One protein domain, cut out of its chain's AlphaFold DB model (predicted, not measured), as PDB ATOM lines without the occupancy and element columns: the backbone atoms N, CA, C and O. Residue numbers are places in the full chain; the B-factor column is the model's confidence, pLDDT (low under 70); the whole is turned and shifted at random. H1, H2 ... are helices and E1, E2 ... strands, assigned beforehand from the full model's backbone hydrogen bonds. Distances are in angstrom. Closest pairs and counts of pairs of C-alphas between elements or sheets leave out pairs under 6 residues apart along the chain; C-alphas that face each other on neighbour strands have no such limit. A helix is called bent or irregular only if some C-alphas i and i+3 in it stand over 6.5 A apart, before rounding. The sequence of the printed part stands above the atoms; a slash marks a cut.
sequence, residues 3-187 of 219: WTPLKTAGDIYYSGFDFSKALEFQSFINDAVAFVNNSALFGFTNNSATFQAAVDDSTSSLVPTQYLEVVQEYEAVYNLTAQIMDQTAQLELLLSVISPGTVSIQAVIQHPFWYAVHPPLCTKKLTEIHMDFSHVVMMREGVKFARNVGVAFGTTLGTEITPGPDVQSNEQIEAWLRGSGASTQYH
ATOM      1  N   TRP A   3     411.707 352.935 383.003       94.94
ATOM      2  CA  TRP A   3     411.018 353.544 381.857       94.94
ATOM      3  C   TRP A   3     410.788 352.548 380.705       94.94
ATOM      4  O   TRP A   3     411.485 351.539 380.621       94.94
ATOM      5  N   THR A   4     409.842 352.853 379.808       88.38
ATOM      6  CA  THR A   4     409.494 352.102 378.572       88.38
ATOM      7  C   THR A   4     409.207 353.088 377.427       88.38
ATOM      8  O   THR A   4     408.617 354.124 377.744       88.38
ATOM      9  N   PRO A   5     409.499 352.823 376.124       64.50
ATOM     10  CA  PRO A   5     409.671 351.521 375.467       64.50
ATOM     11  C   PRO A   5     410.865 351.493 374.479       64.50
ATOM     12  O   PRO A   5     410.699 351.583 373.260       64.50
ATOM     13  N   LEU A   6     412.088 351.374 374.990       77.75
ATOM     14  CA  LEU A   6     413.273 351.214 374.140       77.75
ATOM     15  C   LEU A   6     413.559 349.738 373.899       77.75
ATOM     16  O   LEU A   6     413.419 348.936 374.816       77.75
ATOM     17  N   LYS A   7     414.013 349.389 372.688       88.44
ATOM     18  CA  LYS A   7     414.671 348.096 372.475       88.44
ATOM     19  C   LYS A   7     415.996 348.119 373.230       88.44
ATOM     20  O   LYS A   7     416.819 349.002 372.991       88.44
ATOM     21  N   THR A   8     416.202 347.157 374.109       91.25
ATOM     22  CA  THR A   8     417.333 347.122 375.031       91.25
ATOM     23  C   THR A   8     418.259 345.936 374.768       91.25
ATOM     24  O   THR A   8     417.996 345.092 373.903       91.25
ATOM     25  N   ALA A   9     419.360 345.848 375.518       90.88
ATOM     26  CA  ALA A   9     420.212 344.663 375.509       90.88
ATOM     27  C   ALA A   9     419.420 343.424 375.956       90.88
ATOM     28  O   ALA A   9     419.600 342.351 375.385       90.88
ATOM     29  N   GLY A  10     418.465 343.583 376.877       91.56
ATOM     30  CA  GLY A  10     417.515 342.528 377.220       91.56
ATOM     31  C   GLY A  10     416.774 341.985 375.996       91.56
ATOM     32  O   GLY A  10     416.773 340.778 375.764       91.56
ATOM     33  N   ASP A  11     416.217 342.850 375.146       93.44
ATOM     34  CA  ASP A  11     415.529 342.401 373.925       93.44
ATOM     35  C   ASP A  11     416.460 341.653 372.963       93.44
ATOM     36  O   ASP A  11     416.048 340.692 372.312       93.44
ATOM     37  N   ILE A  12     417.726 342.072 372.865       92.38
ATOM     38  CA  ILE A  12     418.725 341.373 372.046       92.38
ATOM     39  C   ILE A  12     419.019 339.995 372.640       92.38
ATOM     40  O   ILE A  12     418.972 339.012 371.901       92.38
ATOM     41  N   TYR A  13     419.252 339.895 373.950       91.75
ATOM     42  CA  TYR A  13     419.519 338.625 374.630       91.75
ATOM     43  C   TYR A  13     418.399 337.608 374.368       91.75
ATOM     44  O   TYR A  13     418.662 336.497 373.900       91.75
ATOM     45  N   TYR A  14     417.142 338.023 374.557       91.81
ATOM     46  CA  TYR A  14     415.970 337.159 374.375       91.81
ATOM     47  C   TYR A  14     415.543 336.956 372.911       91.81
ATOM     48  O   TYR A  14     414.696 336.106 372.644       91.81
ATOM     49  N   SER A  15     416.136 337.668 371.946       92.94
ATOM     50  CA  SER A  15     415.808 337.498 370.519       92.94
ATOM     51  C   SER A  15     416.234 336.146 369.933       92.94
ATOM     52  O   SER A  15     415.696 335.718 368.914       92.94
ATOM     53  N   GLY A  16     417.230 335.487 370.537       89.62
ATOM     54  CA  GLY A  16     417.804 334.234 370.040       89.62
ATOM     55  C   GLY A  16     418.655 334.357 368.765       89.62
ATOM     56  O   GLY A  16     419.117 333.329 368.258       89.62
ATOM     57  N   PHE A  17     418.878 335.577 368.257       92.94
ATOM     58  CA  PHE A  17     419.735 335.839 367.098       92.94
ATOM     59  C   PHE A  17     421.192 335.445 367.355       92.94
ATOM     60  O   PHE A  17     421.659 335.448 368.489       92.94
ATOM     61  N   ASP A  18     421.951 335.168 366.295       96.00
ATOM     62  CA  ASP A  18     423.359 334.762 366.430       96.00
ATOM     63  C   ASP A  18     424.210 335.813 367.148       96.00
ATOM     64  O   ASP A  18     425.066 335.466 367.958       96.00
ATOM     65  N   PHE A  19     423.906 337.100 366.946       93.31
ATOM     66  CA  PHE A  19     424.575 338.182 367.665       93.31
ATOM     67  C   PHE A  19     424.385 338.096 369.188       93.31
ATOM     68  O   PHE A  19     425.318 338.400 369.921       93.31
ATOM     69  N   SER A  20     423.237 337.615 369.689       93.75
ATOM     70  CA  SER A  20     423.021 337.483 371.138       93.75
ATOM     71  C   SER A  20     423.864 336.375 371.779       93.75
ATOM     72  O   SER A  20     423.976 336.304 373.001       93.75
ATOM     73  N   LYS A  21     424.487 335.516 370.967       94.25
ATOM     74  CA  LYS A  21     425.393 334.441 371.396       94.25
ATOM     75  C   LYS A  21     426.866 334.795 371.173       94.25
ATOM     76  O   LYS A  21     427.735 334.033 371.588       94.25
ATOM     77  N   ALA A  22     427.147 335.913 370.503       95.50
ATOM     78  CA  ALA A  22     428.502 336.364 370.229       95.50
ATOM     79  C   ALA A  22     429.205 336.784 371.531       95.50
ATOM     80  O   ALA A  22     428.569 337.314 372.447       95.50
ATOM     81  N   LEU A  23     430.518 336.549 371.621       93.62
ATOM     82  CA  LEU A  23     431.301 336.856 372.825       93.62
ATOM     83  C   LEU A  23     431.265 338.350 373.152       93.62
ATOM     84  O   LEU A  23     431.196 338.726 374.318       93.62
ATOM     85  N   GLU A  24     431.245 339.188 372.119       90.75
ATOM     86  CA  GLU A  24     431.127 340.636 372.223       90.75
ATOM     87  C   GLU A  24     429.862 341.021 372.994       90.75
ATOM     88  O   GLU A  24     429.927 341.815 373.931       90.75
ATOM     89  N   PHE A  25     428.723 340.403 372.670       91.12
ATOM     90  CA  PHE A  25     427.464 340.662 373.360       91.12
ATOM     91  C   PHE A  25     427.427 340.043 374.764       91.12
ATOM     92  O   PHE A  25     426.958 340.675 375.702       91.12
ATOM     93  N   GLN A  26     427.961 338.833 374.943       89.00
ATOM     94  CA  GLN A  26     427.997 338.155 376.250       89.00
ATOM     95  C   GLN A  26     428.942 338.832 377.258       89.00
ATOM     96  O   GLN A  26     428.812 338.624 378.461       89.00
ATOM     97  N   SER A  27     429.879 339.654 376.780       87.75
ATOM     98  CA  SER A  27     430.759 340.476 377.618       87.75
ATOM     99  C   SER A  27     430.142 341.809 378.061       87.75
ATOM    100  O   SER A  27     430.777 342.565 378.795       87.75
ATOM    101  N   PHE A  28     428.919 342.113 377.619       82.44
ATOM    102  CA  PHE A  28     428.226 343.351 377.947       82.44
ATOM    103  C   PHE A  28     427.893 343.426 379.445       82.44
ATOM    104  O   PHE A  28     427.190 342.574 379.987       82.44
ATOM    105  N   ILE A  29     428.396 344.468 380.106       72.94
ATOM    106  CA  ILE A  29     428.124 344.797 381.512       72.94
ATOM    107  C   ILE A  29     427.323 346.106 381.598       72.94
ATOM    108  O   ILE A  29     427.121 346.750 380.574       72.94
ATOM    109  N   ASN A  30     426.872 346.481 382.805       66.69
ATOM    110  CA  ASN A  30     426.097 347.704 383.086       66.69
ATOM    111  C   ASN A  30     426.490 348.901 382.204       66.69
ATOM    112  O   ASN A  30     427.669 349.230 382.080       66.69
ATOM    113  N   ASP A  31     425.481 349.585 381.665       81.62
ATOM    114  CA  ASP A  31     425.654 350.636 380.661       81.62
ATOM    115  C   ASP A  31     426.407 351.859 381.176       81.62
ATOM    116  O   ASP A  31     427.228 352.439 380.465       81.62
ATOM    117  N   ALA A  32     426.094 352.287 382.400       88.88
ATOM    118  CA  ALA A  32     426.730 353.442 383.007       88.88
ATOM    119  C   ALA A  32     426.641 353.406 384.532       88.88
ATOM    120  O   ALA A  32     425.620 353.028 385.112       88.88
ATOM    121  N   VAL A  33     427.711 353.887 385.161       92.50
ATOM    122  CA  VAL A  33     427.788 354.150 386.596       92.50
ATOM    123  C   VAL A  33     428.157 355.613 386.790       92.50
ATOM    124  O   VAL A  33     429.078 356.114 386.142       92.50
ATOM    125  N   ALA A  34     427.444 356.305 387.672       93.75
ATOM    126  CA  ALA A  34     427.762 357.676 388.049       93.75
ATOM    127  C   ALA A  34     427.745 357.839 389.566       93.75
ATOM    128  O   ALA A  34     426.956 357.207 390.259       93.75
ATOM    129  N   PHE A  35     428.586 358.734 390.070       94.94
ATOM    130  CA  PHE A  35     428.695 359.043 391.490       94.94
ATOM    131  C   PHE A  35     428.249 360.484 391.734       94.94
ATOM    132  O   PHE A  35     428.731 361.413 391.083       94.94
ATOM    133  N   VAL A  36     427.311 360.669 392.660       93.75
ATOM    134  CA  VAL A  36     426.674 361.952 392.965       93.75
ATOM    135  C   VAL A  36     427.104 362.404 394.356       93.75
ATOM    136  O   VAL A  36     426.961 361.685 395.350       93.75
ATOM    137  N   ASN A  37     427.660 363.611 394.417       91.31
ATOM    138  CA  ASN A  37     428.081 364.237 395.666       91.31
ATOM    139  C   ASN A  37     426.913 364.939 396.378       91.31
ATOM    140  O   ASN A  37     425.845 365.168 395.805       91.31
ATOM    141  N   ASN A  38     427.145 365.322 397.632       86.69
ATOM    142  CA  ASN A  38     426.126 365.941 398.474       86.69
ATOM    143  C   ASN A  38     425.581 367.263 397.895       86.69
ATOM    144  O   ASN A  38     424.381 367.533 397.954       86.69
ATOM    145  N   SER A  39     426.447 368.060 397.256       87.31
ATOM    146  CA  SER A  39     426.048 369.329 396.634       87.31
ATOM    147  C   SER A  39     425.045 369.145 395.494       87.31
ATOM    148  O   SER A  39     424.079 369.898 395.404       87.31
ATOM    149  N   ALA A  40     425.229 368.116 394.666       88.69
ATOM    150  CA  ALA A  40     424.322 367.797 393.572       88.69
ATOM    151  C   ALA A  40     423.023 367.143 394.069       88.69
ATOM    152  O   ALA A  40     421.980 367.314 393.441       88.69
ATOM    153  N   LEU A  41     423.078 366.418 395.193       87.50
ATOM    154  CA  LEU A  41     421.929 365.709 395.755       87.50
ATOM    155  C   LEU A  41     420.987 366.628 396.548       87.50
ATOM    156  O   LEU A  41     419.774 366.504 396.425       87.50
ATOM    157  N   PHE A  42     421.529 367.564 397.335       84.81
ATOM    158  CA  PHE A  42     420.735 368.406 398.242       84.81
ATOM    159  C   PHE A  42     420.831 369.907 397.970       84.81
ATOM    160  O   PHE A  42     420.218 370.690 398.696       84.81
ATOM    161  N   GLY A  43     421.627 370.354 396.996       75.31
ATOM    162  CA  GLY A  43     421.835 371.788 396.760       75.31
ATOM    163  C   GLY A  43     422.350 372.527 398.003       75.31
ATOM    164  O   GLY A  43     422.001 373.687 398.204       75.31
ATOM    165  N   PHE A  44     423.119 371.837 398.857       64.12
ATOM    166  CA  PHE A  44     423.609 372.286 400.173       64.12
ATOM    167  C   PHE A  44     422.554 372.469 401.281       64.12
ATOM    168  O   PHE A  44     422.885 372.985 402.346       64.12
ATOM    169  N   THR A  45     421.301 372.047 401.079       67.69
ATOM    170  CA  THR A  45     420.245 372.189 402.104       67.69
ATOM    171  C   THR A  45     420.367 371.181 403.248       67.69
ATOM    172  O   THR A  45     420.112 371.540 404.394       67.69
ATOM    173  N   ASN A  46     420.818 369.958 402.955       73.25
ATOM    174  CA  ASN A  46     421.177 368.961 403.961       73.25
ATOM    175  C   ASN A  46     422.686 368.725 403.909       73.25
ATOM    176  O   ASN A  46     423.233 368.386 402.859       73.25
ATOM    177  N   ASN A  47     423.354 368.920 405.041       75.06
ATOM    178  CA  ASN A  47     424.802 368.789 405.177       75.06
ATOM    179  C   ASN A  47     425.146 367.819 406.311       75.06
ATOM    180  O   ASN A  47     424.254 367.290 406.976       75.06
ATOM    181  N   SER A  48     426.442 367.629 406.555       79.94
ATOM    182  CA  SER A  48     426.946 366.809 407.658       79.94
ATOM    183  C   SER A  48     426.196 367.033 408.985       79.94
ATOM    184  O   SER A  48     425.779 366.072 409.627       79.94
ATOM    185  N   ALA A  49     425.925 368.291 409.360       83.06
ATOM    186  CA  ALA A  49     425.257 368.627 410.619       83.06
ATOM    187  C   ALA A  49     423.787 368.176 410.669       83.06
ATOM    188  O   ALA A  49     423.322 367.749 411.725       83.06
ATOM    189  N   THR A  50     423.065 368.233 409.545       84.75
ATOM    190  CA  THR A  50     421.671 367.767 409.457       84.75
ATOM    191  C   THR A  50     421.561 366.293 409.821       84.75
ATOM    192  O   THR A  50     420.712 365.919 410.626       84.75
ATOM    193  N   PHE A  51     422.422 365.459 409.240       84.69
ATOM    194  CA  PHE A  51     422.398 364.024 409.506       84.69
ATOM    195  C   PHE A  51     422.976 363.726 410.881       84.69
ATOM    196  O   PHE A  51     422.384 362.960 411.627       84.69
ATOM    197  N   GLN A  52     424.047 364.414 411.280       84.69
ATOM    198  CA  GLN A  52     424.647 364.253 412.600       84.69
ATOM    199  C   GLN A  52     423.649 364.462 413.749       84.69
ATOM    200  O   GLN A  52     423.727 363.763 414.755       84.69
ATOM    201  N   ALA A  53     422.695 365.384 413.599       85.75
ATOM    202  CA  ALA A  53     421.652 365.630 414.593       85.75
ATOM    203  C   ALA A  53     420.637 364.478 414.735       85.75
ATOM    204  O   ALA A  53     419.924 364.418 415.732       85.75
ATOM    205  N   ALA A  54     420.563 363.566 413.762       83.94
ATOM    206  CA  ALA A  54     419.666 362.413 413.783       83.94
ATOM    207  C   ALA A  54     420.291 361.169 414.443       83.94
ATOM    208  O   ALA A  54     419.617 360.139 414.529       83.94
ATOM    209  N   VAL A  55     421.546 361.240 414.916       83.50
ATOM    210  CA  VAL A  55     422.239 360.086 415.514       83.50
ATOM    211  C   VAL A  55     421.507 359.562 416.749       83.50
ATOM    212  O   VAL A  55     421.218 358.374 416.799       83.50
ATOM    213  N   ASP A  56     421.107 360.432 417.680       81.38
ATOM    214  CA  ASP A  56     420.462 360.021 418.937       81.38
ATOM    215  C   ASP A  56     419.122 359.308 418.686       81.38
ATOM    216  O   ASP A  56     418.838 358.249 419.255       81.38
ATOM    217  N   ASP A  57     418.310 359.865 417.783       81.88
ATOM    218  CA  ASP A  57     417.028 359.283 417.373       81.88
ATOM    219  C   ASP A  57     417.236 357.917 416.705       81.88
ATOM    220  O   ASP A  57     416.591 356.929 417.066       81.88
ATOM    221  N   SER A  58     418.216 357.828 415.802       80.25
ATOM    222  CA  SER A  58     418.546 356.589 415.096       80.25
ATOM    223  C   SER A  58     419.064 355.512 416.053       80.25
ATOM    224  O   SER A  58     418.598 354.375 416.014       80.25
ATOM    225  N   THR A  59     419.971 355.866 416.964       78.62
ATOM    226  CA  THR A  59     420.521 354.959 417.976       78.62
ATOM    227  C   THR A  59     419.422 354.403 418.879       78.62
ATOM    228  O   THR A  59     419.343 353.193 419.090       78.62
ATOM    229  N   SER A  60     418.533 355.268 419.380       77.00
ATOM    230  CA  SER A  60     417.475 354.865 420.313       77.00
ATOM    231  C   SER A  60     416.393 353.975 419.689       77.00
ATOM    232  O   SER A  60     415.757 353.192 420.397       77.00
ATOM    233  N   SER A  61     416.189 354.072 418.371       73.12
ATOM    234  CA  SER A  61     415.120 353.370 417.653       73.12
ATOM    235  C   SER A  61     415.587 352.135 416.875       73.12
ATOM    236  O   SER A  61     414.805 351.196 416.715       73.12
ATOM    237  N   LEU A  62     416.842 352.098 416.407       72.62
ATOM    238  CA  LEU A  62     417.326 351.092 415.447       72.62
ATOM    239  C   LEU A  62     418.391 350.146 415.989       72.62
ATOM    240  O   LEU A  62     418.706 349.155 415.326       72.62
ATOM    241  N   VAL A  63     418.917 350.399 417.188       75.75
ATOM    242  CA  VAL A  63     419.943 349.558 417.814       75.75
ATOM    243  C   VAL A  63     419.353 348.833 419.034       75.75
ATOM    244  O   VAL A  63     419.635 349.202 420.174       75.75
ATOM    245  N   PRO A  64     418.517 347.787 418.846       71.06
ATOM    246  CA  PRO A  64     417.908 347.046 419.948       71.06
ATOM    247  C   PRO A  64     418.936 346.101 420.590       71.06
ATOM    248  O   PRO A  64     418.907 344.886 420.394       71.06
ATOM    249  N   THR A  65     419.875 346.661 421.347       75.75
ATOM    250  CA  THR A  65     420.950 345.929 422.020       75.75
ATOM    251  C   THR A  65     421.037 346.310 423.492       75.75
ATOM    252  O   THR A  65     420.744 347.431 423.888       75.75
ATOM    253  N   GLN A  66     421.480 345.359 424.308       79.44
ATOM    254  CA  GLN A  66     421.841 345.596 425.708       79.44
ATOM    255  C   GLN A  66     423.340 345.897 425.887       79.44
ATOM    256  O   GLN A  66     423.770 346.216 426.993       79.44
ATOM    257  N   TYR A  67     424.140 345.738 424.827       81.75
ATOM    258  CA  TYR A  67     425.595 345.900 424.862       81.75
ATOM    259  C   TYR A  67     425.975 347.330 424.485       81.75
ATOM    260  O   TYR A  67     425.701 347.771 423.368       81.75
ATOM    261  N   LEU A  68     426.619 348.040 425.411       85.75
ATOM    262  CA  LEU A  68     427.000 349.442 425.231       85.75
ATOM    263  C   LEU A  68     428.010 349.618 424.090       85.75
ATOM    264  O   LEU A  68     427.948 350.601 423.364       85.75
ATOM    265  N   GLU A  69     428.890 348.644 423.888       84.06
ATOM    266  CA  GLU A  69     429.920 348.667 422.849       84.06
ATOM    267  C   GLU A  69     429.308 348.690 421.438       84.06
ATOM    268  O   GLU A  69     429.859 349.311 420.535       84.06
ATOM    269  N   VAL A  70     428.139 348.061 421.252       80.12
ATOM    270  CA  VAL A  70     427.399 348.068 419.975       80.12
ATOM    271  C   VAL A  70     426.746 349.431 419.731       80.12
ATOM    272  O   VAL A  70     426.712 349.908 418.602       80.12
ATOM    273  N   VAL A  71     426.258 350.082 420.790       83.25
ATOM    274  CA  VAL A  71     425.740 351.457 420.711       83.25
ATOM    275  C   VAL A  71     426.866 352.431 420.348       83.25
ATOM    276  O   VAL A  71     426.716 353.242 419.439       83.25
ATOM    277  N   GLN A  72     428.022 352.294 420.999       86.19
ATOM    278  CA  GLN A  72     429.204 353.121 420.747       86.19
ATOM    279  C   GLN A  72     429.776 352.917 419.338       86.19
ATOM    280  O   GLN A  72     430.201 353.882 418.705       86.19
ATOM    281  N   GLU A  73     429.768 351.682 418.824       84.38
ATOM    282  CA  GLU A  73     430.115 351.402 417.428       84.38
ATOM    283  C   GLU A  73     429.177 352.140 416.467       84.38
ATOM    284  O   GLU A  73     429.649 352.823 415.555       84.38
ATOM    285  N   TYR A  74     427.862 352.034 416.686       84.88
ATOM    286  CA  TYR A  74     426.859 352.680 415.846       84.88
ATOM    287  C   TYR A  74     427.065 354.190 415.782       84.88
ATOM    288  O   TYR A  74     427.194 354.746 414.692       84.88
ATOM    289  N   GLU A  75     427.184 354.846 416.937       87.25
ATOM    290  CA  GLU A  75     427.445 356.284 417.018       87.25
ATOM    291  C   GLU A  75     428.752 356.664 416.308       87.25
ATOM    292  O   GLU A  75     428.785 357.621 415.532       87.25
ATOM    293  N   ALA A  76     429.832 355.899 416.504       88.06
ATOM    294  CA  ALA A  76     431.114 356.174 415.859       88.06
ATOM    295  C   ALA A  76     431.024 356.095 414.324       88.06
ATOM    296  O   ALA A  76     431.541 356.970 413.623       88.06
ATOM    297  N   VAL A  77     430.345 355.074 413.793       86.25
ATOM    298  CA  VAL A  77     430.132 354.894 412.349       86.25
ATOM    299  C   VAL A  77     429.240 355.984 411.780       86.25
ATOM    300  O   VAL A  77     429.555 356.542 410.727       86.25
ATOM    301  N   TYR A  78     428.152 356.300 412.476       88.81
ATOM    302  CA  TYR A  78     427.220 357.343 412.079       88.81
ATOM    303  C   TYR A  78     427.948 358.688 411.965       88.81
ATOM    304  O   TYR A  78     427.875 359.358 410.933       88.81
ATOM    305  N   ASN A  79     428.728 359.041 412.989       88.19
ATOM    306  CA  ASN A  79     429.467 360.300 413.045       88.19
ATOM    307  C   ASN A  79     430.532 360.384 411.949       88.19
ATOM    308  O   ASN A  79     430.681 361.416 411.295       88.19
ATOM    309  N   LEU A  80     431.263 359.293 411.708       89.25
ATOM    310  CA  LEU A  80     432.249 359.243 410.631       89.25
ATOM    311  C   LEU A  80     431.584 359.410 409.258       89.25
ATOM    312  O   LEU A  80     432.073 360.170 408.424       89.25
ATOM    313  N   THR A  81     430.451 358.741 409.044       89.75
ATOM    314  CA  THR A  81     429.673 358.838 407.801       89.75
ATOM    315  C   THR A  81     429.180 360.269 407.577       89.75
ATOM    316  O   THR A  81     429.338 360.808 406.482       89.75
ATOM    317  N   ALA A  82     428.691 360.933 408.631       88.62
ATOM    318  CA  ALA A  82     428.319 362.344 408.576       88.62
ATOM    319  C   ALA A  82     429.509 363.223 408.163       88.62
ATOM    320  O   ALA A  82     429.356 364.109 407.323       88.62
ATOM    321  N   GLN A  83     430.700 362.997 408.725       88.50
ATOM    322  CA  GLN A  83     431.891 363.820 408.463       88.50
ATOM    323  C   GLN A  83     432.397 363.722 407.020       88.50
ATOM    324  O   GLN A  83     432.863 364.717 406.461       88.50
ATOM    325  N   ILE A  84     432.305 362.540 406.405       88.50
ATOM    326  CA  ILE A  84     432.737 362.339 405.014       88.50
ATOM    327  C   ILE A  84     431.656 362.715 403.996       88.50
ATOM    328  O   ILE A  84     431.922 362.710 402.793       88.50
ATOM    329  N   MET A  85     430.451 363.060 404.456       85.81
ATOM    330  CA  MET A  85     429.295 363.299 403.597       85.81
ATOM    331  C   MET A  85     429.566 364.351 402.517       85.81
ATOM    332  O   MET A  85     429.239 364.155 401.347       85.81
ATOM    333  N   ASP A  86     430.228 365.441 402.907       84.19
ATOM    334  CA  ASP A  86     430.574 366.552 402.020       84.19
ATOM    335  C   ASP A  86     431.910 366.342 401.279       84.19
ATOM    336  O   ASP A  86     432.279 367.144 400.422       84.19
ATOM    337  N   GLN A  87     432.641 365.266 401.587       87.25
ATOM    338  CA  GLN A  87     433.981 364.992 401.054       87.25
ATOM    339  C   GLN A  87     433.976 363.996 399.890       87.25
ATOM    340  O   GLN A  87     434.920 363.963 399.102       87.25
ATOM    341  N   THR A  88     432.935 363.172 399.778       90.19
ATOM    342  CA  THR A  88     432.846 362.120 398.762       90.19
ATOM    343  C   THR A  88     431.430 361.963 398.216       90.19
ATOM    344  O   THR A  88     430.469 362.563 398.707       90.19
ATOM    345  N   ALA A  89     431.300 361.162 397.162       92.12
ATOM    346  CA  ALA A  89     430.010 360.788 396.619       92.12
ATOM    347  C   ALA A  89     429.217 359.945 397.620       92.12
ATOM    348  O   ALA A  89     429.736 359.015 398.235       92.12
ATOM    349  N   GLN A  90     427.939 360.279 397.754       90.94
ATOM    350  CA  GLN A  90     427.035 359.619 398.691       90.94
ATOM    351  C   GLN A  90     426.068 358.674 397.994       90.94
ATOM    352  O   GLN A  90     425.607 357.701 398.590       90.94
ATOM    353  N   LEU A  91     425.795 358.952 396.721       93.62
ATOM    354  CA  LEU A  91     424.891 358.173 395.903       93.62
ATOM    355  C   LEU A  91     425.618 357.674 394.655       93.62
ATOM    356  O   LEU A  91     426.322 358.429 393.989       93.62
ATOM    357  N   GLU A  92     425.408 356.414 394.322       95.19
ATOM    358  CA  GLU A  92     425.729 355.827 393.030       95.19
ATOM    359  C   GLU A  92     424.444 355.702 392.210       95.19
ATOM    360  O   GLU A  92     423.379 355.366 392.734       95.19
ATOM    361  N   LEU A  93     424.550 355.979 390.915       94.94
ATOM    362  CA  LEU A  93     423.513 355.722 389.933       94.94
ATOM    363  C   LEU A  93     423.965 354.607 389.004       94.94
ATOM    364  O   LEU A  93     425.007 354.728 388.363       94.94
ATOM    365  N   LEU A  94     423.150 353.561 388.900       93.69
ATOM    366  CA  LEU A  94     423.380 352.424 388.011       93.69
ATOM    367  C   LEU A  94     422.336 352.454 386.900       93.69
ATOM    368  O   LEU A  94     421.164 352.164 387.158       93.69
ATOM    369  N   LEU A  95     422.749 352.811 385.683       92.88
ATOM    370  CA  LEU A  95     421.905 352.684 384.498       92.88
ATOM    371  C   LEU A  95     422.049 351.273 383.926       92.88
ATOM    372  O   LEU A  95     423.160 350.773 383.753       92.88
ATOM    373  N   SER A  96     420.917 350.638 383.640       91.56
ATOM    374  CA  SER A  96     420.861 349.282 383.109       91.56
ATOM    375  C   SER A  96     419.754 349.129 382.069       91.56
ATOM    376  O   SER A  96     418.593 349.477 382.315       91.56
ATOM    377  N   VAL A  97     420.128 348.556 380.924       91.88
ATOM    378  CA  VAL A  97     419.255 348.163 379.808       91.88
ATOM    379  C   VAL A  97     419.235 346.636 379.611       91.88
ATOM    380  O   VAL A  97     418.951 346.125 378.530       91.88
ATOM    381  N   ILE A  98     419.548 345.861 380.652       90.06
ATOM    382  CA  ILE A  98     419.601 344.387 380.555       90.06
ATOM    383  C   ILE A  98     418.211 343.730 380.562       90.06
ATOM    384  O   ILE A  98     418.077 342.556 380.219       90.06
ATOM    385  N   SER A  99     417.173 344.474 380.944       91.12
ATOM    386  CA  SER A  99     415.787 344.001 380.958       91.12
ATOM    387  C   SER A  99     415.087 344.334 379.636       91.12
ATOM    388  O   SER A  99     415.202 345.471 379.170       91.12
ATOM    389  N   PRO A 100     414.345 343.394 379.016       92.19
ATOM    390  CA  PRO A 100     413.598 343.654 377.782       92.19
ATOM    391  C   PRO A 100     412.669 344.863 377.894       92.19
ATOM    392  O   PRO A 100     411.987 345.034 378.909       92.19
ATOM    393  N   GLY A 101     412.654 345.708 376.862       91.94
ATOM    394  CA  GLY A 101     411.736 346.838 376.723       91.94
ATOM    395  C   GLY A 101     411.875 347.952 377.766       91.94
ATOM    396  O   GLY A 101     411.072 348.888 377.754       91.94
ATOM    397  N   THR A 102     412.838 347.853 378.689       92.94
ATOM    398  CA  THR A 102     412.916 348.715 379.873       92.94
ATOM    399  C   THR A 102     414.320 349.236 380.129       92.94
ATOM    400  O   THR A 102     415.300 348.494 380.129       92.94
ATOM    401  N   VAL A 103     414.407 350.532 380.421       93.44
ATOM    402  CA  VAL A 103     415.621 351.156 380.956       93.44
ATOM    403  C   VAL A 103     415.415 351.382 382.440       93.44
ATOM    404  O   VAL A 103     414.360 351.864 382.853       93.44
ATOM    405  N   SER A 104     416.414 351.046 383.248       93.50
ATOM    406  CA  SER A 104     416.392 351.260 384.690       93.50
ATOM    407  C   SER A 104     417.546 352.149 385.130       93.50
ATOM    408  O   SER A 104     418.653 352.040 384.615       93.50
ATOM    409  N   ILE A 105     417.279 353.029 386.090       94.44
ATOM    410  CA  ILE A 105     418.294 353.779 386.834       94.44
ATOM    411  C   ILE A 105     418.056 353.473 388.306       94.44
ATOM    412  O   ILE A 105     416.983 353.775 388.836       94.44
ATOM    413  N   GLN A 106     419.015 352.835 388.964       94.38
ATOM    414  CA  GLN A 106     418.972 352.578 390.402       94.38
ATOM    415  C   GLN A 106     419.758 353.664 391.125       94.38
ATOM    416  O   GLN A 106     420.790 354.093 390.627       94.38
ATOM    417  N   ALA A 107     419.263 354.098 392.279       94.75
ATOM    418  CA  ALA A 107     419.962 355.004 393.178       94.75
ATOM    419  C   ALA A 107     420.402 354.202 394.406       94.75
ATOM    420  O   ALA A 107     419.575 353.526 395.020       94.75
ATOM    421  N   VAL A 108     421.692 354.247 394.725       92.44
ATOM    422  CA  VAL A 108     422.316 353.401 395.746       92.44
ATOM    423  C   VAL A 108     423.111 354.268 396.707       92.44
ATOM    424  O   VAL A 108     423.972 355.032 396.283       92.44
ATOM    425  N   ILE A 109     422.867 354.126 398.007       91.75
ATOM    426  CA  ILE A 109     423.686 354.780 399.034       91.75
ATOM    427  C   ILE A 109     425.032 354.054 399.137       91.75
ATOM    428  O   ILE A 109     425.061 352.850 399.371       91.75
ATOM    429  N   GLN A 110     426.136 354.790 398.996       91.00
ATOM    430  CA  GLN A 110     427.492 354.227 399.091       91.00
ATOM    431  C   GLN A 110     427.983 354.099 400.535       91.00
ATOM    432  O   GLN A 110     428.677 353.147 400.878       91.00
ATOM    433  N   HIS A 111     427.588 355.043 401.389       89.69
ATOM    434  CA  HIS A 111     428.002 355.106 402.788       89.69
ATOM    435  C   HIS A 111     426.750 355.166 403.675       89.69
ATOM    436  O   HIS A 111     426.304 356.251 404.047       89.69
ATOM    437  N   PRO A 112     426.090 354.025 403.939       86.69
ATOM    438  CA  PRO A 112     424.915 354.008 404.796       86.69
ATOM    439  C   PRO A 112     425.297 354.321 406.247       86.69
ATOM    440  O   PRO A 112     426.231 353.745 406.793       86.69
ATOM    441  N   PHE A 113     424.518 355.194 406.886       82.06
ATOM    442  CA  PHE A 113     424.607 355.468 408.326       82.06
ATOM    443  C   PHE A 113     424.158 354.293 409.220       82.06
ATOM    444  O   PHE A 113     424.502 354.269 410.398       82.06
ATOM    445  N   TRP A 114     423.401 353.328 408.680       70.75
ATOM    446  CA  TRP A 114     422.884 352.172 409.425       70.75
ATOM    447  C   TRP A 114     423.700 350.894 409.206       70.75
ATOM    448  O   TRP A 114     424.297 350.687 408.148       70.75
ATOM    449  N   TYR A 115     423.585 349.968 410.162       66.44
ATOM    450  CA  TYR A 115     423.761 348.529 409.946       66.44
ATOM    451  C   TYR A 115     422.756 347.743 410.807       66.44
ATOM    452  O   TYR A 115     422.402 348.170 411.904       66.44
ATOM    453  N   ALA A 116     422.250 346.605 410.315       60.12
ATOM    454  CA  ALA A 116     421.367 345.741 411.106       60.12
ATOM    455  C   ALA A 116     422.185 344.864 412.050       60.12
ATOM    456  O   ALA A 116     423.048 344.100 411.616       60.12
ATOM    457  N   VAL A 117     421.807 344.867 413.326       55.03
ATOM    458  CA  VAL A 117     422.190 343.810 414.263       55.03
ATOM    459  C   VAL A 117     421.191 342.667 414.097       55.03
ATOM    460  O   VAL A 117     420.070 342.717 414.603       55.03
ATOM    461  N   HIS A 118     421.569 341.628 413.353       51.38
ATOM    462  CA  HIS A 118     420.760 340.413 413.290       51.38
ATOM    463  C   HIS A 118     421.106 339.475 414.454       51.38
ATOM    464  O   HIS A 118     422.287 339.205 414.686       51.38
ATOM    465  N   PRO A 119     420.104 338.926 415.170       44.47
ATOM    466  CA  PRO A 119     420.359 337.859 416.125       44.47
ATOM    467  C   PRO A 119     420.990 336.656 415.404       44.47
ATOM    468  O   PRO A 119     420.690 336.404 414.230       44.47
ATOM    469  N   PRO A 120     421.872 335.908 416.085       39.78
ATOM    470  CA  PRO A 120     422.584 334.808 415.464       39.78
ATOM    471  C   PRO A 120     421.578 333.731 415.038       39.78
ATOM    472  O   PRO A 120     420.719 333.344 415.827       39.78
ATOM    473  N   LEU A 121     421.748 333.222 413.811       39.06
ATOM    474  CA  LEU A 121     421.054 332.077 413.189       39.06
ATOM    475  C   LEU A 121     419.761 332.395 412.399       39.06
ATOM    476  O   LEU A 121     418.640 332.334 412.897       39.06
ATOM    477  N   CYS A 122     419.951 332.618 411.090       46.72
ATOM    478  CA  CYS A 122     419.254 331.955 409.968       46.72
ATOM    479  C   CYS A 122     417.720 331.747 410.012       46.72
ATOM    480  O   CYS A 122     417.233 330.799 409.400       46.72
ATOM    481  N   THR A 123     416.932 332.598 410.671       41.12
ATOM    482  CA  THR A 123     415.457 332.435 410.681       41.12
ATOM    483  C   THR A 123     414.662 333.672 410.280       41.12
ATOM    484  O   THR A 123     413.518 333.529 409.848       41.12
ATOM    485  N   LYS A 124     415.248 334.874 410.310       40.94
ATOM    486  CA  LYS A 124     414.623 336.065 409.720       40.94
ATOM    487  C   LYS A 124     415.216 336.343 408.342       40.94
ATOM    488  O   LYS A 124     416.432 336.395 408.180       40.94
ATOM    489  N   LYS A 125     414.339 336.526 407.349       43.47
ATOM    490  CA  LYS A 125     414.706 337.113 406.057       43.47
ATOM    491  C   LYS A 125     415.485 338.414 406.311       43.47
ATOM    492  O   LYS A 125     415.071 339.204 407.157       43.47
ATOM    493  N   LEU A 126     416.518 338.676 405.509       49.75
ATOM    494  CA  LEU A 126     417.232 339.965 405.397       49.75
ATOM    495  C   LEU A 126     416.316 341.140 404.953       49.75
ATOM    496  O   LEU A 126     416.790 342.143 404.438       49.75
ATOM    497  N   THR A 127     414.991 340.999 405.055       43.53
ATOM    498  CA  THR A 127     414.000 341.843 404.379       43.53
ATOM    499  C   THR A 127     413.427 342.953 405.242       43.53
ATOM    500  O   THR A 127     412.631 343.733 404.738       43.53
ATOM    501  N   GLU A 128     413.791 343.054 406.519       52.25
ATOM    502  CA  GLU A 128     413.397 344.207 407.336       52.25
ATOM    503  C   GLU A 128     414.456 345.304 407.191       52.25
ATOM    504  O   GLU A 128     415.221 345.587 408.112       52.25
ATOM    505  N   ILE A 129     414.529 345.889 405.988       56.56
ATOM    506  CA  ILE A 129     415.291 347.117 405.746       56.56
ATOM    507  C   ILE A 129     414.572 348.229 406.517       56.56
ATOM    508  O   ILE A 129     413.660 348.879 406.006       56.56
ATOM    509  N   HIS A 130     414.949 348.419 407.778       63.81
ATOM    510  CA  HIS A 130     414.547 349.594 408.532       63.81
ATOM    511  C   HIS A 130     415.361 350.770 408.005       63.81
ATOM    512  O   HIS A 130     416.538 350.910 408.315       63.81
ATOM    513  N   MET A 131     414.740 351.585 407.155       75.00
ATOM    514  CA  MET A 131     415.349 352.835 406.718       75.00
ATOM    515  C   MET A 131     415.117 353.906 407.778       75.00
ATOM    516  O   MET A 131     413.965 354.252 408.075       75.00
ATOM    517  N   ASP A 132     416.209 354.431 408.315       79.00
ATOM    518  CA  ASP A 132     416.189 355.568 409.224       79.00
ATOM    519  C   ASP A 132     415.836 356.868 408.476       79.00
ATOM    520  O   ASP A 132     415.558 356.873 407.267       79.00
ATOM    521  N   PHE A 133     415.817 357.989 409.195       84.56
ATOM    522  CA  PHE A 133     415.627 359.304 408.585       84.56
ATOM    523  C   PHE A 133     416.663 359.591 407.481       84.56
ATOM    524  O   PHE A 133     416.295 360.052 406.397       84.56
ATOM    525  N   SER A 134     417.939 359.282 407.728       85.56
ATOM    526  CA  SER A 134     419.038 359.557 406.804       85.56
ATOM    527  C   SER A 134     418.897 358.805 405.479       85.56
ATOM    528  O   SER A 134     418.942 359.427 404.415       85.56
ATOM    529  N   HIS A 135     418.634 357.493 405.508       86.62
ATOM    530  CA  HIS A 135     418.534 356.674 404.297       86.62
ATOM    531  C   HIS A 135     417.305 357.035 403.493       86.62
ATOM    532  O   HIS A 135     417.389 357.117 402.270       86.62
ATOM    533  N   VAL A 136     416.176 357.296 404.153       89.06
ATOM    534  CA  VAL A 136     414.956 357.690 403.447       89.06
ATOM    535  C   VAL A 136     415.129 359.029 402.746       89.06
ATOM    536  O   VAL A 136     414.783 359.140 401.570       89.06
ATOM    537  N   VAL A 137     415.726 360.017 403.410       90.75
ATOM    538  CA  VAL A 137     415.999 361.324 402.802       90.75
ATOM    539  C   VAL A 137     416.977 361.197 401.630       90.75
ATOM    540  O   VAL A 137     416.702 361.727 400.553       90.75
ATOM    541  N   MET A 138     418.080 360.460 401.793       90.94
ATOM    542  CA  MET A 138     419.074 360.265 400.727       90.94
ATOM    543  C   MET A 138     418.499 359.506 399.526       90.94
ATOM    544  O   MET A 138     418.680 359.931 398.383       90.94
ATOM    545  N   MET A 139     417.764 358.417 399.762       93.00
ATOM    546  CA  MET A 139     417.130 357.633 398.698       93.00
ATOM    547  C   MET A 139     416.057 358.438 397.968       93.00
ATOM    548  O   MET A 139     415.973 358.371 396.743       93.00
ATOM    549  N   ARG A 140     415.258 359.235 398.689       94.75
ATOM    550  CA  ARG A 140     414.245 360.115 398.093       94.75
ATOM    551  C   ARG A 140     414.870 361.122 397.135       94.75
ATOM    552  O   ARG A 140     414.376 361.285 396.019       94.75
ATOM    553  N   GLU A 141     415.953 361.783 397.537       94.44
ATOM    554  CA  GLU A 141     416.662 362.691 396.630       94.44
ATOM    555  C   GLU A 141     417.316 361.931 395.467       94.44
ATOM    556  O   GLU A 141     417.297 362.412 394.337       94.44
ATOM    557  N   GLY A 142     417.782 360.696 395.687       95.31
ATOM    558  CA  GLY A 142     418.258 359.823 394.614       95.31
ATOM    559  C   GLY A 142     417.186 359.486 393.571       95.31
ATOM    560  O   GLY A 142     417.466 359.506 392.370       95.31
ATOM    561  N   VAL A 143     415.938 359.260 394.000       96.06
ATOM    562  CA  VAL A 143     414.787 359.066 393.097       96.06
ATOM    563  C   VAL A 143     414.565 360.303 392.230       96.06
ATOM    564  O   VAL A 143     414.463 360.191 391.007       96.06
ATOM    565  N   LYS A 144     414.533 361.493 392.841       95.44
ATOM    566  CA  LYS A 144     414.360 362.758 392.109       95.44
ATOM    567  C   LYS A 144     415.513 363.016 391.144       95.44
ATOM    568  O   LYS A 144     415.285 363.419 390.006       95.44
ATOM    569  N   PHE A 145     416.744 362.743 391.566       95.31
ATOM    570  CA  PHE A 145     417.914 362.924 390.719       95.31
ATOM    571  C   PHE A 145     417.851 362.016 389.485       95.31
ATOM    572  O   PHE A 145     418.024 362.483 388.362       95.31
ATOM    573  N   ALA A 146     417.535 360.732 389.654       95.12
ATOM    574  CA  ALA A 146     417.408 359.822 388.522       95.12
ATOM    575  C   ALA A 146     416.252 360.185 387.580       95.12
ATOM    576  O   ALA A 146     416.360 359.970 386.374       95.12
ATOM    577  N   ARG A 147     415.165 360.768 388.097       95.25
ATOM    578  CA  ARG A 147     414.113 361.351 387.253       95.25
ATOM    579  C   ARG A 147     414.634 362.498 386.404       95.25
ATOM    580  O   ARG A 147     414.345 362.529 385.214       95.25
ATOM    581  N   ASN A 148     415.447 363.384 386.976       93.94
ATOM    582  CA  ASN A 148     416.079 364.465 386.219       93.94
ATOM    583  C   ASN A 148     417.019 363.926 385.133       93.94
ATOM    584  O   ASN A 148     417.029 364.455 384.022       93.94
ATOM    585  N   VAL A 149     417.749 362.840 385.412       92.94
ATOM    586  CA  VAL A 149     418.514 362.124 384.378       92.94
ATOM    587  C   VAL A 149     417.573 361.619 383.285       92.94
ATOM    588  O   VAL A 149     417.827 361.873 382.114       92.94
ATOM    589  N   GLY A 150     416.454 360.986 383.645       91.75
ATOM    590  CA  GLY A 150     415.450 360.535 382.681       91.75
ATOM    591  C   GLY A 150     414.888 361.663 381.807       91.75
ATOM    592  O   GLY A 150     414.780 361.499 380.595       91.75
ATOM    593  N   VAL A 151     414.619 362.838 382.386       92.38
ATOM    594  CA  VAL A 151     414.192 364.045 381.651       92.38
ATOM    595  C   VAL A 151     415.256 364.505 380.651       92.38
ATOM    596  O   VAL A 151     414.911 364.931 379.549       92.38
ATOM    597  N   ALA A 152     416.545 364.385 380.982       92.81
ATOM    598  CA  ALA A 152     417.635 364.760 380.081       92.81
ATOM    599  C   ALA A 152     417.706 363.887 378.812       92.81
ATOM    600  O   ALA A 152     418.203 364.342 377.785       92.81
ATOM    601  N   PHE A 153     417.150 362.669 378.842       89.62
ATOM    602  CA  PHE A 153     416.980 361.827 377.651       89.62
ATOM    603  C   PHE A 153     415.779 362.237 376.772       89.62
ATOM    604  O   PHE A 153     415.544 361.634 375.719       89.62
ATOM    605  N   GLY A 154     415.011 363.257 377.171       86.44
ATOM    606  CA  GLY A 154     413.835 363.733 376.450       86.44
ATOM    607  C   GLY A 154     412.756 362.656 376.348       86.44
ATOM    608  O   GLY A 154     412.418 361.995 377.324       86.44
ATOM    609  N   THR A 155     412.213 362.451 375.150       87.88
ATOM    610  CA  THR A 155     411.188 361.425 374.901       87.88
ATOM    611  C   THR A 155     411.763 360.021 374.703       87.88
ATOM    612  O   THR A 155     410.994 359.071 374.583       87.88
ATOM    613  N   THR A 156     413.091 359.868 374.678       89.12
ATOM    614  CA  THR A 156     413.769 358.617 374.300       89.12
ATOM    615  C   THR A 156     413.416 357.463 375.231       89.12
ATOM    616  O   THR A 156     413.112 356.377 374.758       89.12
ATOM    617  N   LEU A 157     413.411 357.690 376.550       89.44
ATOM    618  CA  LEU A 157     413.089 356.636 377.520       89.44
ATOM    619  C   LEU A 157     411.591 356.305 377.572       89.44
ATOM    620  O   LEU A 157     411.230 355.252 378.086       89.44
ATOM    621  N   GLY A 158     410.738 357.194 377.050       90.12
ATOM    622  CA  GLY A 158     409.285 357.145 377.176       90.12
ATOM    623  C   GLY A 158     408.794 357.359 378.613       90.12
ATOM    624  O   GLY A 158     409.329 358.196 379.342       90.12
ATOM    625  N   THR A 159     407.734 356.656 379.012       91.56
ATOM    626  CA  THR A 159     407.043 356.898 380.290       91.56
ATOM    627  C   THR A 159     407.721 356.150 381.435       91.56
ATOM    628  O   THR A 159     408.019 354.959 381.315       91.56
ATOM    629  N   GLU A 160     407.928 356.834 382.564       94.94
ATOM    630  CA  GLU A 160     408.343 356.197 383.817       94.94
ATOM    631  C   GLU A 160     407.235 355.264 384.320       94.94
ATOM    632  O   GLU A 160     406.104 355.692 384.529       94.94
ATOM    633  N   ILE A 161     407.566 354.000 384.560       95.44
ATOM    634  CA  ILE A 161     406.641 352.982 385.074       95.44
ATOM    635  C   ILE A 161     406.919 352.606 386.534       95.44
ATOM    636  O   ILE A 161     406.121 351.909 387.155       95.44
ATOM    637  N   THR A 162     408.054 353.021 387.107       95.31
ATOM    638  CA  THR A 162     408.388 352.761 388.517       95.31
ATOM    639  C   THR A 162     409.253 353.885 389.102       95.31
ATOM    640  O   THR A 162     410.335 354.131 388.556       95.31
ATOM    641  N   PRO A 163     408.855 354.502 390.236       96.56
ATOM    642  CA  PRO A 163     407.575 354.311 390.942       96.56
ATOM    643  C   PRO A 163     406.329 354.689 390.130       96.56
ATOM    644  O   PRO A 163     405.232 354.269 390.484       96.56
ATOM    645  N   GLY A 164     406.503 355.423 389.032       95.12
ATOM    646  CA  GLY A 164     405.420 355.835 388.148       95.12
ATOM    647  C   GLY A 164     405.067 357.313 388.326       95.12
ATOM    648  O   GLY A 164     405.494 357.955 389.293       95.12
ATOM    649  N   PRO A 165     404.290 357.877 387.388       93.75
ATOM    650  CA  PRO A 165     404.077 359.318 387.292       93.75
ATOM    651  C   PRO A 165     403.248 359.896 388.447       93.75
ATOM    652  O   PRO A 165     403.341 361.091 388.701       93.75
ATOM    653  N   ASP A 166     402.496 359.077 389.181       96.62
ATOM    654  CA  ASP A 166     401.613 359.550 390.258       96.62
ATOM    655  C   ASP A 166     402.316 359.682 391.623       96.62
ATOM    656  O   ASP A 166     401.777 360.278 392.557       96.62
ATOM    657  N   VAL A 167     403.533 359.145 391.753       97.88
ATOM    658  CA  VAL A 167     404.351 359.224 392.973       97.88
ATOM    659  C   VAL A 167     405.275 360.431 392.849       97.88
ATOM    660  O   VAL A 167     406.328 360.325 392.227       97.88
ATOM    661  N   GLN A 168     404.897 361.589 393.392       95.19
ATOM    662  CA  GLN A 168     405.614 362.858 393.176       95.19
ATOM    663  C   GLN A 168     406.056 363.549 394.465       95.19
ATOM    664  O   GLN A 168     407.174 364.063 394.525       95.19
ATOM    665  N   SER A 169     405.201 363.577 395.490       97.50
ATOM    666  CA  SER A 169     405.533 364.240 396.752       97.50
ATOM    667  C   SER A 169     406.627 363.482 397.506       97.50
ATOM    668  O   SER A 169     406.844 362.286 397.278       97.50
ATOM    669  N   ASN A 170     407.302 364.165 398.435       96.56
ATOM    670  CA  ASN A 170     408.288 363.522 399.299       96.56
ATOM    671  C   ASN A 170     407.663 362.326 400.021       96.56
ATOM    672  O   ASN A 170     408.183 361.222 399.942       96.56
ATOM    673  N   GLU A 171     406.495 362.522 400.618       97.38
ATOM    674  CA  GLU A 171     405.774 361.518 401.397       97.38
ATOM    675  C   GLU A 171     405.394 360.308 400.535       97.38
ATOM    676  O   GLU A 171     405.528 359.169 400.976       97.38
ATOM    677  N   GLN A 172     404.968 360.532 399.286       98.00
ATOM    678  CA  GLN A 172     404.658 359.448 398.353       98.00
ATOM    679  C   GLN A 172     405.913 358.655 397.967       98.00
ATOM    680  O   GLN A 172     405.872 357.424 397.940       98.00
ATOM    681  N   ILE A 173     407.026 359.339 397.676       97.56
ATOM    682  CA  ILE A 173     408.297 358.686 397.338       97.56
ATOM    683  C   ILE A 173     408.808 357.881 398.533       97.56
ATOM    684  O   ILE A 173     409.210 356.734 398.370       97.56
ATOM    685  N   GLU A 174     408.767 358.445 399.736       95.06
ATOM    686  CA  GLU A 174     409.200 357.773 400.961       95.06
ATOM    687  C   GLU A 174     408.322 356.567 401.297       95.06
ATOM    688  O   GLU A 174     408.843 355.502 401.635       95.06
ATOM    689  N   ALA A 175     406.999 356.692 401.152       94.31
ATOM    690  CA  ALA A 175     406.076 355.575 401.315       94.31
ATOM    691  C   ALA A 175     406.359 354.465 400.292       94.31
ATOM    692  O   ALA A 175     406.404 353.287 400.651       94.31
ATOM    693  N   TRP A 176     406.617 354.829 399.032       95.25
ATOM    694  CA  TRP A 176     407.010 353.870 398.002       95.25
ATOM    695  C   TRP A 176     408.342 353.187 398.331       95.25
ATOM    696  O   TRP A 176     408.415 351.959 398.265       95.25
ATOM    697  N   LEU A 177     409.367 353.947 398.733       92.88
ATOM    698  CA  LEU A 177     410.670 353.419 399.144       92.88
ATOM    699  C   LEU A 177     410.505 352.391 400.265       92.88
ATOM    700  O   LEU A 177     411.030 351.285 400.150       92.88
ATOM    701  N   ARG A 178     409.749 352.731 401.319       88.44
ATOM    702  CA  ARG A 178     409.499 351.855 402.477       88.44
ATOM    703  C   ARG A 178     408.674 350.616 402.126       88.44
ATOM    704  O   ARG A 178     408.849 349.583 402.762       88.44
ATOM    705  N   GLY A 179     407.779 350.712 401.145       88.50
ATOM    706  CA  GLY A 179     406.900 349.608 400.762       88.50
ATOM    707  C   GLY A 179     407.509 348.629 399.756       88.50
ATOM    708  O   GLY A 179     407.300 347.424 399.869       88.50
ATOM    709  N   SER A 180     408.215 349.131 398.738       89.12
ATOM    710  CA  SER A 180     408.675 348.295 397.611       89.12
ATOM    711  C   SER A 180     409.854 348.852 396.811       89.12
ATOM    712  O   SER A 180     410.452 348.119 396.026       89.12
ATOM    713  N   GLY A 181     410.173 350.140 396.958       90.00
ATOM    714  CA  GLY A 181     411.169 350.816 396.132       90.00
ATOM    715  C   GLY A 181     412.614 350.595 396.560       90.00
ATOM    716  O   GLY A 181     413.513 350.709 395.728       90.00
ATOM    717  N   ALA A 182     412.845 350.282 397.837       88.56
ATOM    718  CA  ALA A 182     414.168 349.985 398.368       88.56
ATOM    719  C   ALA A 182     414.434 348.472 398.400       88.56
ATOM    720  O   ALA A 182     413.581 347.676 398.789       88.56
ATOM    721  N   SER A 183     415.648 348.082 398.014       85.00
ATOM    722  CA  SER A 183     416.142 346.706 398.081       85.00
ATOM    723  C   SER A 183     417.660 346.706 398.290       85.00
ATOM    724  O   SER A 183     418.316 347.740 398.161       85.00
ATOM    725  N   THR A 184     418.220 345.545 398.617       83.62
ATOM    726  CA  THR A 184     419.666 345.367 398.779       83.62
ATOM    727  C   THR A 184     420.392 345.354 397.429       83.62
ATOM    728  O   THR A 184     419.891 344.791 396.457       83.62
ATOM    729  N   GLN A 185     421.604 345.917 397.393       83.44
ATOM    730  CA  GLN A 185     422.577 345.715 396.306       83.44
ATOM    731  C   GLN A 185     423.445 344.465 396.522       83.44
ATOM    732  O   GLN A 185     424.379 344.217 395.771       83.44
ATOM    733  N   TYR A 186     423.157 343.673 397.559       82.56
ATOM    734  CA  TYR A 186     423.934 342.496 397.957       82.56
ATOM    735  C   TYR A 186     425.374 342.813 398.416       82.56
ATOM    736  O   TYR A 186     426.200 341.913 398.522       82.56
ATOM    737  N   HIS A 187     425.656 344.071 398.776       83.62
ATOM    738  CA  HIS A 187     426.934 344.534 399.343       83.62
ATOM    739  C   HIS A 187     426.919 344.499 400.883       83.62
ATOM    740  O   HIS A 187     427.132 345.510 401.548       83.62
TER     741      HIS A 187
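This is residues 3 to 187 of the 219 residues of the protein "Predicted protein" of Laccaria bicolor (strain S238N-H82 / ATCC MYA-4686) (UniProt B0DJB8). What shape do these atoms make? A narrow sheet of three strands, E1, E2 and E3, has the long helix H8 packed over one face, with the helices H1 to H3 past one end of the sheet and H5 to H7 past the other. H9 crosses H8, and residues 119 to 125 stick out as a free loop. What is it built of? The printed part has 185 residues with nine named helices and four named strands, in the order H1 H2 H3 E1 H4 H5 H6 H7 E2 E3 H8 E4 H9; the class is mixed, and the sheet, ordered E1, E2, E3, is all antiparallel. How compact is it? It is only just compact, close to loose, with a radius of gyration of the C-alphas of 19.1 A and spans of 61 by 41 by 31 A.

What comes first? Residues 3 to 4 pair, antiparallel, with residues 159 to 160 of E4, residues 159 to 162, which pairs with no named strand. H1, residues 9 to 14, and H2, residues 18 to 21, touch only at the corner, their closest C-alphas, Tyr 13 and Ser 20, 5.1 A apart; H3, residues 23 to 26, is close to H2 but not clearly touching, at 6.9 A between the C-alphas of Phe 25 and Phe 19. How do the strands pair? E1, residues 32 to 37, is antiparallel to E2, residues 89 to 96, with N 34 and O 93 within hydrogen-bond range at 3.0 A. E2 and E3, residues 103 to 109, form an antiparallel hairpin, with N 92 and O 108 at 2.8 A. Where are the next helices? H4, residues 38 to 42, only grazes the sheet, with residues 38 to 41. H7, residues 68 to 84, touches H5, residues 48 to 52, with its residues 78 to 84 alone, closest at the C-alphas of Ala 82 and Ser 48, 4.8 A; H6, residues 55 to 62, touches H7 at a steep tilt of 50 degrees, closest at the C-alphas of Val 55 and Glu 75, 6.6 A. What is on the sheet? H8, residues 133 to 152, makes two layers with it, a helix on one face of a sheet, at a height of 8.3 A, its closest C-alpha pair with E3 being Gly 142 and Ala 107, 5.3 A. With its residues 136 to 143 alone H8 touches H9, residues 170 to 181, about perpendicular at 84 degrees, closest at the C-alphas of Arg 140 and Ile 173, 6.2 A. Every O i to N i+4 pair is within hydrogen-bond range in H1 and H4 to H9, while H2 and H3 are too short for such a pair.

Where does H1 begin? C-alpha 9 is at (420.212, 344.663, 375.509). Which elements are long? From first to last C-alpha H8 measures 29.1 A, H7 24.7 A, E3 20.1 A, E2 20.0 A and E1 16.7 A. Where does H9 end? C-alpha 181 is at (411.169, 350.816, 396.132); H9 is irregular, only just, with C-alphas 178 and 181 6.6 A apart.

How large is it? The two C-alphas farthest apart, Asp 18 and Leu 68, are 60.7 A apart, and the printed part has no cut. Which link is long? The link from E3 to H8 is long, with 23 residues. Where is confidence low? The mean pLDDT of the printed part is 84.9, and residue 5, residue 30, residues 44 to 45 and residues 115 to 130 are under 70.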